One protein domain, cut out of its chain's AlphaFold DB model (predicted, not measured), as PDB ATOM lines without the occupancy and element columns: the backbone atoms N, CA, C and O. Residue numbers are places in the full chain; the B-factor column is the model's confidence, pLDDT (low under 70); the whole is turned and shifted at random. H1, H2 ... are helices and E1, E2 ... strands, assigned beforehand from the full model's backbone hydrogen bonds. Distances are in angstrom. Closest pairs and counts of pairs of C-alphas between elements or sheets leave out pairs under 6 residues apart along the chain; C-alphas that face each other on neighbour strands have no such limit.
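Overview. This is residues 2 to 48 and 137 to 145 of the 219 residues of an uncharacterized protein of Caballeronia calidae (UniProt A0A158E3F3). What shape? Strands E1 and E2 make an antiparallel ribbon, and the helical hairpin of H1 and H2 meets it by its parts: H1 packs near the last residues of E1, H2 packs on E2 with its first half, residues 29 to 37 being those near the ribbon, and residues 40 to 48 stick out. How large? The 56 printed residues are mixed in class and only just loose, radius of gyration of the C-alphas 12.5 A, spans 37 by 30 by 18 A.

Arrangement. What pairs? E1, residues 5 to 12, and E2, residues 137 to 142, are antiparallel, with N 142 and O 5 within hydrogen-bond range, 3.3 A. And helices? H1, residues 17 to 24, only just touches H2, residues 29 to 46, by residues 32 to 36 alone, with 3 pairs of C-alphas within 8 A. Both have every O i to N i+4 pair within range.

Along the chain. Where is E1? It runs 22.8 A from C-alpha 5, (-4.187, -23.185, 24.979). And H2? It runs 25.7 A to C-alpha 46, (19.183, -10.941, 28.012).

Size, cuts and confidence. What is cut? Residues 49 to 136 are not printed, a gap of 29.9 A. And confidence? E2's mean pLDDT is 47.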
ATOM      1  N   THR A   2      -7.156 -32.711  29.032       57.41
ATOM      2  CA  THR A   2      -6.089 -31.898  28.432       57.41
ATOM      3  C   THR A   2      -6.717 -30.811  27.558       57.41
ATOM      4  O   THR A   2      -7.172 -31.072  26.449       57.41
ATOM      5  N   GLY A   3      -6.808 -29.589  28.084       73.31
ATOM      6  CA  GLY A   3      -7.212 -28.421  27.297       73.31
ATOM      7  C   GLY A   3      -6.046 -27.909  26.450       73.31
ATOM      8  O   GLY A   3      -4.913 -27.875  26.925       73.31
ATOM      9  N   SER A   4      -6.306 -27.506  25.204       75.38
ATOM     10  CA  SER A   4      -5.315 -26.806  24.379       75.38
ATOM     11  C   SER A   4      -5.402 -25.297  24.628       75.38
ATOM     12  O   SER A   4      -6.490 -24.722  24.630       75.38
ATOM     13  N   LEU A   5      -4.260 -24.642  24.866       80.94
ATOM     14  CA  LEU A   5      -4.187 -23.185  24.979       80.94
ATOM     15  C   LEU A   5      -3.845 -22.604  23.606       80.94
ATOM     16  O   LEU A   5      -2.773 -22.871  23.056       80.94
ATOM     17  N   GLN A   6      -4.745 -21.791  23.057       83.94
ATOM     18  CA  GLN A   6      -4.506 -21.073  21.811       83.94
ATOM     19  C   GLN A   6      -4.102 -19.630  22.113       83.94
ATOM     20  O   GLN A   6      -4.854 -18.881  22.732       83.94
ATOM     21  N   ILE A   7      -2.914 -19.236  21.654       84.88
ATOM     22  CA  ILE A   7      -2.415 -17.864  21.785       84.88
ATOM     23  C   ILE A   7      -2.380 -17.233  20.392       84.88
ATOM     24  O   ILE A   7      -1.766 -17.772  19.466       84.88
ATOM     25  N   LYS A   8      -3.043 -16.080  20.247       89.75
ATOM     26  CA  LYS A   8      -3.023 -15.255  19.032       89.75
ATOM     27  C   LYS A   8      -2.071 -14.081  19.238       89.75
ATOM     28  O   LYS A   8      -2.260 -13.295  20.163       89.75
ATOM     29  N   ILE A   9      -1.070 -13.958  18.368       89.12
ATOM     30  CA  ILE A   9      -0.094 -12.860  18.391       89.12
ATOM     31  C   ILE A   9      -0.323 -11.987  17.155       89.12
ATOM     32  O   ILE A   9      -0.304 -12.489  16.031       89.12
ATOM     33  N   THR A  10      -0.521 -10.683  17.367       93.38
ATOM     34  CA  THR A  10      -0.652  -9.690  16.292       93.38
ATOM     35  C   THR A  10       0.599  -8.819  16.253       93.38
ATOM     36  O   THR A  10       0.902  -8.128  17.226       93.38
ATOM     37  N   ILE A  11       1.317  -8.834  15.128       92.38
ATOM     38  CA  ILE A  11       2.521  -8.021  14.909       92.38
ATOM     39  C   ILE A  11       2.164  -6.912  13.924       92.38
ATOM     40  O   ILE A  11       1.757  -7.190  12.797       92.38
ATOM     41  N   ARG A  12       2.305  -5.655  14.355       93.38
ATOM     42  CA  ARG A  12       2.020  -4.477  13.528       93.38
ATOM     43  C   ARG A  12       3.301  -3.955  12.893       93.38
ATOM     44  O   ARG A  12       4.259  -3.644  13.602       93.38
ATOM     45  N   GLU A  13       3.286  -3.791  11.574       93.81
ATOM     46  CA  GLU A  13       4.426  -3.282  10.802       93.81
ATOM     47  C   GLU A  13       4.871  -1.885  11.259       93.81
ATOM     48  O   GLU A  13       6.063  -1.641  11.420       93.81
ATOM     49  N   CYS A  14       3.926  -0.991  11.573       91.31
ATOM     50  CA  CYS A  14       4.232   0.378  12.000       91.31
ATOM     51  C   CYS A  14       4.937   0.478  13.364       91.31
ATOM     52  O   CYS A  14       5.600   1.476  13.630       91.31
ATOM     53  N   VAL A  15       4.797  -0.533  14.231       94.06
ATOM     54  CA  VAL A  15       5.404  -0.539  15.574       94.06
ATOM     55  C   VAL A  15       6.738  -1.281  15.563       94.06
ATOM     56  O   VAL A  15       7.698  -0.853  16.199       94.06
ATOM     57  N   THR A  16       6.804  -2.401  14.843       93.69
ATOM     58  CA  THR A  16       7.982  -3.276  14.803       93.69
ATOM     59  C   THR A  16       8.279  -3.711  13.364       93.69
ATOM     60  O   THR A  16       8.036  -4.873  13.020       93.69
ATOM     61  N   PRO A  17       8.811  -2.813  12.513       91.88
ATOM     62  CA  PRO A  17       8.998  -3.095  11.088       91.88
ATOM     63  C   PRO A  17      10.001  -4.230  10.849       91.88
ATOM     64  O   PRO A  17       9.778  -5.100  10.013       91.88
ATOM     65  N   GLU A  18      11.072  -4.283  11.643       93.88
ATOM     66  CA  GLU A  18      12.107  -5.319  11.536       93.88
ATOM     67  C   GLU A  18      11.587  -6.715  11.900       93.88
ATOM     68  O   GLU A  18      11.816  -7.680  11.169       93.88
ATOM     69  N   LEU A  19      10.824  -6.822  12.995       93.44
ATOM     70  CA  LEU A  19      10.198  -8.082  13.396       93.44
ATOM     71  C   LEU A  19       9.156  -8.525  12.366       93.44
ATOM     72  O   LEU A  19       9.104  -9.701  12.012       93.44
ATOM     73  N   PHE A  20       8.353  -7.586  11.862       96.06
ATOM     74  CA  PHE A  20       7.363  -7.865  10.829       96.06
ATOM     75  C   PHE A  20       8.026  -8.396   9.552       96.06
ATOM     76  O   PHE A  20       7.615  -9.438   9.043       96.06
ATOM     77  N   ARG A  21       9.100  -7.754   9.074       96.00
ATOM     78  CA  ARG A  21       9.872  -8.212   7.910       96.00
ATOM     79  C   ARG A  21      10.481  -9.599   8.132       96.00
ATOM     80  O   ARG A  21      10.361 -10.457   7.265       96.00
ATOM     81  N   ALA A  22      11.085  -9.845   9.293       95.06
ATOM     82  CA  ALA A  22      11.685 -11.142   9.611       95.06
ATOM     83  C   ALA A  22      10.643 -12.273   9.674       95.06
ATOM     84  O   ALA A  22      10.870 -13.356   9.143       95.06
ATOM     85  N   VAL A  23       9.487 -12.023  10.295       95.69
ATOM     86  CA  VAL A  23       8.411 -13.017  10.425       95.69
ATOM     87  C   VAL A  23       7.690 -13.241   9.091       95.69
ATOM     88  O   VAL A  23       7.344 -14.379   8.780       95.69
ATOM     89  N   SER A  24       7.483 -12.191   8.290       95.19
ATOM     90  CA  SER A  24       6.832 -12.283   6.970       95.19
ATOM     91  C   SER A  24       7.710 -12.941   5.902       95.19
ATOM     92  O   SER A  24       7.177 -13.601   5.014       95.19
ATOM     93  N   ALA A  25       9.038 -12.849   6.020       96.62
ATOM     94  CA  ALA A  25       9.976 -13.555   5.146       96.62
ATOM     95  C   ALA A  25       9.936 -15.088   5.315       96.62
ATOM     96  O   ALA A  25      10.433 -15.812   4.455       96.62
ATOM     97  N   VAL A  26       9.351 -15.599   6.406       96.62
ATOM     98  CA  VAL A  26       9.245 -17.036   6.679       96.62
ATOM     99  C   VAL A  26       7.857 -17.549   6.248       96.62
ATOM    100  O   VAL A  26       6.856 -17.305   6.937       96.62
ATOM    101  N   PRO A  27       7.756 -18.307   5.136       93.81
ATOM    102  CA  PRO A  27       6.465 -18.751   4.607       93.81
ATOM    103  C   PRO A  27       5.802 -19.807   5.502       93.81
ATOM    104  O   PRO A  27       4.575 -19.843   5.629       93.81
ATOM    105  N   ASN A  28       6.601 -20.638   6.180       95.25
ATOM    106  CA  ASN A  28       6.105 -21.750   6.982       95.25
ATOM    107  C   ASN A  28       5.653 -21.293   8.392       95.25
ATOM    108  O   ASN A  28       6.464 -20.763   9.158       95.25
ATOM    109  N   PRO A  29       4.393 -21.552   8.800       92.00
ATOM    110  CA  PRO A  29       3.869 -21.134  10.105       92.00
ATOM    111  C   PRO A  29       4.597 -21.759  11.300       92.00
ATOM    112  O   PRO A  29       4.764 -21.092  12.322       92.00
ATOM    113  N   ARG A  30       5.067 -23.009  11.192       91.88
ATOM    114  CA  ARG A  30       5.808 -23.676  12.274       91.88
ATOM    115  C   ARG A  30       7.172 -23.026  12.487       91.88
ATOM    116  O   ARG A  30       7.574 -22.802  13.625       91.88
ATOM    117  N   GLN A  31       7.848 -22.658  11.399       96.31
ATOM    118  CA  GLN A  31       9.122 -21.940  11.465       96.31
ATOM    119  C   GLN A  31       8.943 -20.525  12.031       96.31
ATOM    120  O   GLN A  31       9.740 -20.107  12.869       96.31
ATOM    121  N   ARG A  32       7.862 -19.815  11.666       95.88
ATOM    122  CA  ARG A  32       7.515 -18.522  12.287       95.88
ATOM    123  C   ARG A  32       7.338 -18.646  13.799       95.88
ATOM    124  O   ARG A  32       7.891 -17.844  14.546       95.88
ATOM    125  N   ALA A  33       6.599 -19.658  14.252       93.62
ATOM    126  CA  ALA A  33       6.396 -19.914  15.675       93.62
ATOM    127  C   ALA A  33       7.718 -20.218  16.400       93.62
ATOM    128  O   ALA A  33       7.970 -19.671  17.472       93.62
ATOM    129  N   ALA A  34       8.584 -21.039  15.797       94.94
ATOM    130  CA  ALA A  34       9.904 -21.351  16.337       94.94
ATOM    131  C   ALA A  34      10.802 -20.105  16.443       94.94
ATOM    132  O   ALA A  34      11.462 -19.912  17.463       94.94
ATOM    133  N   LEU A  35      10.782 -19.228  15.433       95.88
ATOM    134  CA  LEU A  35      11.510 -17.958  15.448       95.88
ATOM    135  C   LEU A  35      11.011 -17.037  16.567       95.88
ATOM    136  O   LEU A  35      11.818 -16.519  17.335       95.88
ATOM    137  N   LEU A  36       9.693 -16.876  16.709       95.25
ATOM    138  CA  LEU A  36       9.103 -16.067  17.780       95.25
ATOM    139  C   LEU A  36       9.433 -16.626  19.168       95.25
ATOM    140  O   LEU A  36       9.773 -15.860  20.069       95.25
ATOM    141  N   LYS A  37       9.388 -17.953  19.328       94.75
ATOM    142  CA  LYS A  37       9.782 -18.629  20.568       94.75
ATOM    143  C   LYS A  37      11.247 -18.350  20.908       94.75
ATOM    144  O   LYS A  37      11.530 -17.910  22.017       94.75
ATOM    145  N   ARG A  38      12.159 -18.539  19.949       95.56
ATOM    146  CA  ARG A  38      13.591 -18.274  20.142       95.56
ATOM    147  C   ARG A  38      13.849 -16.818  20.535       95.56
ATOM    148  O   ARG A  38      14.568 -16.574  21.493       95.56
ATOM    149  N   LEU A  39      13.230 -15.859  19.844       93.75
ATOM    150  CA  LEU A  39      13.378 -14.435  20.168       93.75
ATOM    151  C   LEU A  39      12.870 -14.102  21.577       93.75
ATOM    152  O   LEU A  39      13.489 -13.301  22.274       93.75
ATOM    153  N   ALA A  40      11.768 -14.718  22.007       92.81
ATOM    154  CA  ALA A  40      11.256 -14.549  23.361       92.81
ATOM    155  C   ALA A  40      12.216 -15.132  24.413       92.81
ATOM    156  O   ALA A  40      12.486 -14.482  25.422       92.81
ATOM    157  N   GLU A  41      12.769 -16.323  24.171       94.44
ATOM    158  CA  GLU A  41      13.763 -16.951  25.051       94.44
ATOM    159  C   GLU A  41      15.059 -16.130  25.138       94.44
ATOM    160  O   GLU A  41      15.573 -15.906  26.237       94.44
ATOM    161  N   ASP A  42      15.555 -15.623  24.009       92.25
ATOM    162  CA  ASP A  42      16.744 -14.768  23.954       92.25
ATOM    163  C   ASP A  42      16.506 -13.445  24.704       92.25
ATOM    164  O   ASP A  42      17.351 -13.016  25.496       92.25
ATOM    165  N   ALA A  43      15.326 -12.833  24.546       89.19
ATOM    166  CA  ALA A  43      14.946 -11.634  25.293       89.19
ATOM    167  C   ALA A  43      14.883 -11.896  26.808       89.19
ATOM    168  O   ALA A  43      15.403 -11.096  27.588       89.19
ATOM    169  N   LEU A  44      14.315 -13.029  27.235       90.81
ATOM    170  CA  LEU A  44      14.263 -13.426  28.647       90.81
ATOM    171  C   LEU A  44      15.660 -13.635  29.244       90.81
ATOM    172  O   LEU A  44      15.917 -13.173  30.353       90.81
ATOM    173  N   ARG A  45      16.576 -14.274  28.505       90.88
ATOM    174  CA  ARG A  45      17.972 -14.465  28.940       90.88
ATOM    175  C   ARG A  45      18.733 -13.146  29.020       90.88
ATOM    176  O   ARG A  45      19.471 -12.928  29.974       90.88
ATOM    177  N   SER A  46      18.529 -12.257  28.048       83.44
ATOM    178  CA  SER A  46      19.183 -10.941  28.012       83.44
ATOM    179  C   SER A  46      18.684  -9.975  29.097       83.44
ATOM    180  O   SER A  46      19.411  -9.065  29.486       83.44
ATOM    181  N   ASN A  47      17.466 -10.185  29.605       65.50
ATOM    182  CA  ASN A  47      16.859  -9.381  30.665       65.50
ATOM    183  C   ASN A  47      17.187  -9.870  32.081       65.50
ATOM    184  O   ASN A  47      16.733  -9.246  33.040       65.50
ATOM    185  N   VAL A  48      17.970 -10.943  32.245       55.72
ATOM    186  CA  VAL A  48      18.562 -11.262  33.548       55.72
ATOM    187  C   VAL A  48      19.542 -10.132  33.865       55.72
ATOM    188  O   VAL A  48      20.526  -9.983  33.136       55.72
ATOM    189  N   VAL A 137      -1.640 -12.542  10.904       49.41
ATOM    190  CA  VAL A 137      -2.117 -13.363  12.019       49.41
ATOM    191  C   VAL A 137      -1.341 -14.677  12.042       49.41
ATOM    192  O   VAL A 137      -1.399 -15.457  11.093       49.41
ATOM    193  N   ALA A 138      -0.627 -14.939  13.135       49.78
ATOM    194  CA  ALA A 138      -0.025 -16.238  13.407       49.78
ATOM    195  C   ALA A 138      -0.704 -16.867  14.632       49.78
ATOM    196  O   ALA A 138      -0.684 -16.302  15.727       49.78
ATOM    197  N   SER A 139      -1.303 -18.042  14.436       48.69
ATOM    198  CA  SER A 139      -1.856 -18.865  15.513       48.69
ATOM    199  C   SER A 139      -0.826 -19.922  15.894       48.69
ATOM    200  O   SER A 139      -0.437 -20.729  15.050       48.69
ATOM    201  N   ILE A 140      -0.378 -19.921  17.151       49.62
ATOM    202  CA  ILE A 140       0.571 -20.914  17.665       49.62
ATOM    203  C   ILE A 140      -0.189 -21.821  18.638       49.62
ATOM    204  O   ILE A 140      -0.634 -21.335  19.683       49.62
ATOM    205  N   PRO A 141      -0.369 -23.119  18.334       41.75
ATOM    206  CA  PRO A 141      -0.862 -24.064  19.323       41.75
ATOM    207  C   PRO A 141       0.254 -24.320  20.342       41.75
ATOM    208  O   PRO A 141       1.321 -24.824  19.990       41.75
ATOM    209  N   VAL A 142       0.023 -23.955  21.602       45.28
ATOM    210  CA  VAL A 142       0.938 -24.279  22.698       45.28
ATOM    211  C   VAL A 142       0.347 -25.465  23.449       45.28
ATOM    212  O   VAL A 142      -0.636 -25.335  24.177       45.28
ATOM    213  N   MET A 143       0.936 -26.644  23.256       38.00
ATOM    214  CA  MET A 143       0.677 -27.794  24.119       38.00
ATOM    215  C   MET A 143       1.425 -27.564  25.435       38.00
ATOM    216  O   MET A 143       2.645 -27.707  25.501       38.00
ATOM    217  N   LEU A 144       0.699 -27.144  26.468       39.09
ATOM    218  CA  LEU A 144       1.215 -27.093  27.830       39.09
ATOM    219  C   LEU A 144       1.116 -28.495  28.426       39.09
ATOM    220  O   LEU A 144       0.021 -28.972  28.712       39.09
ATOM    221  N   ASP A 145       2.260 -29.141  28.624       39.28
ATOM    222  CA  ASP A 145       2.353 -30.342  29.449       39.28
ATOM    223  C   ASP A 145       2.341 -29.906  30.923       39.28
ATOM    224  O   ASP A 145       3.373 -29.706  31.567       39.28
TER     225      ASP A 145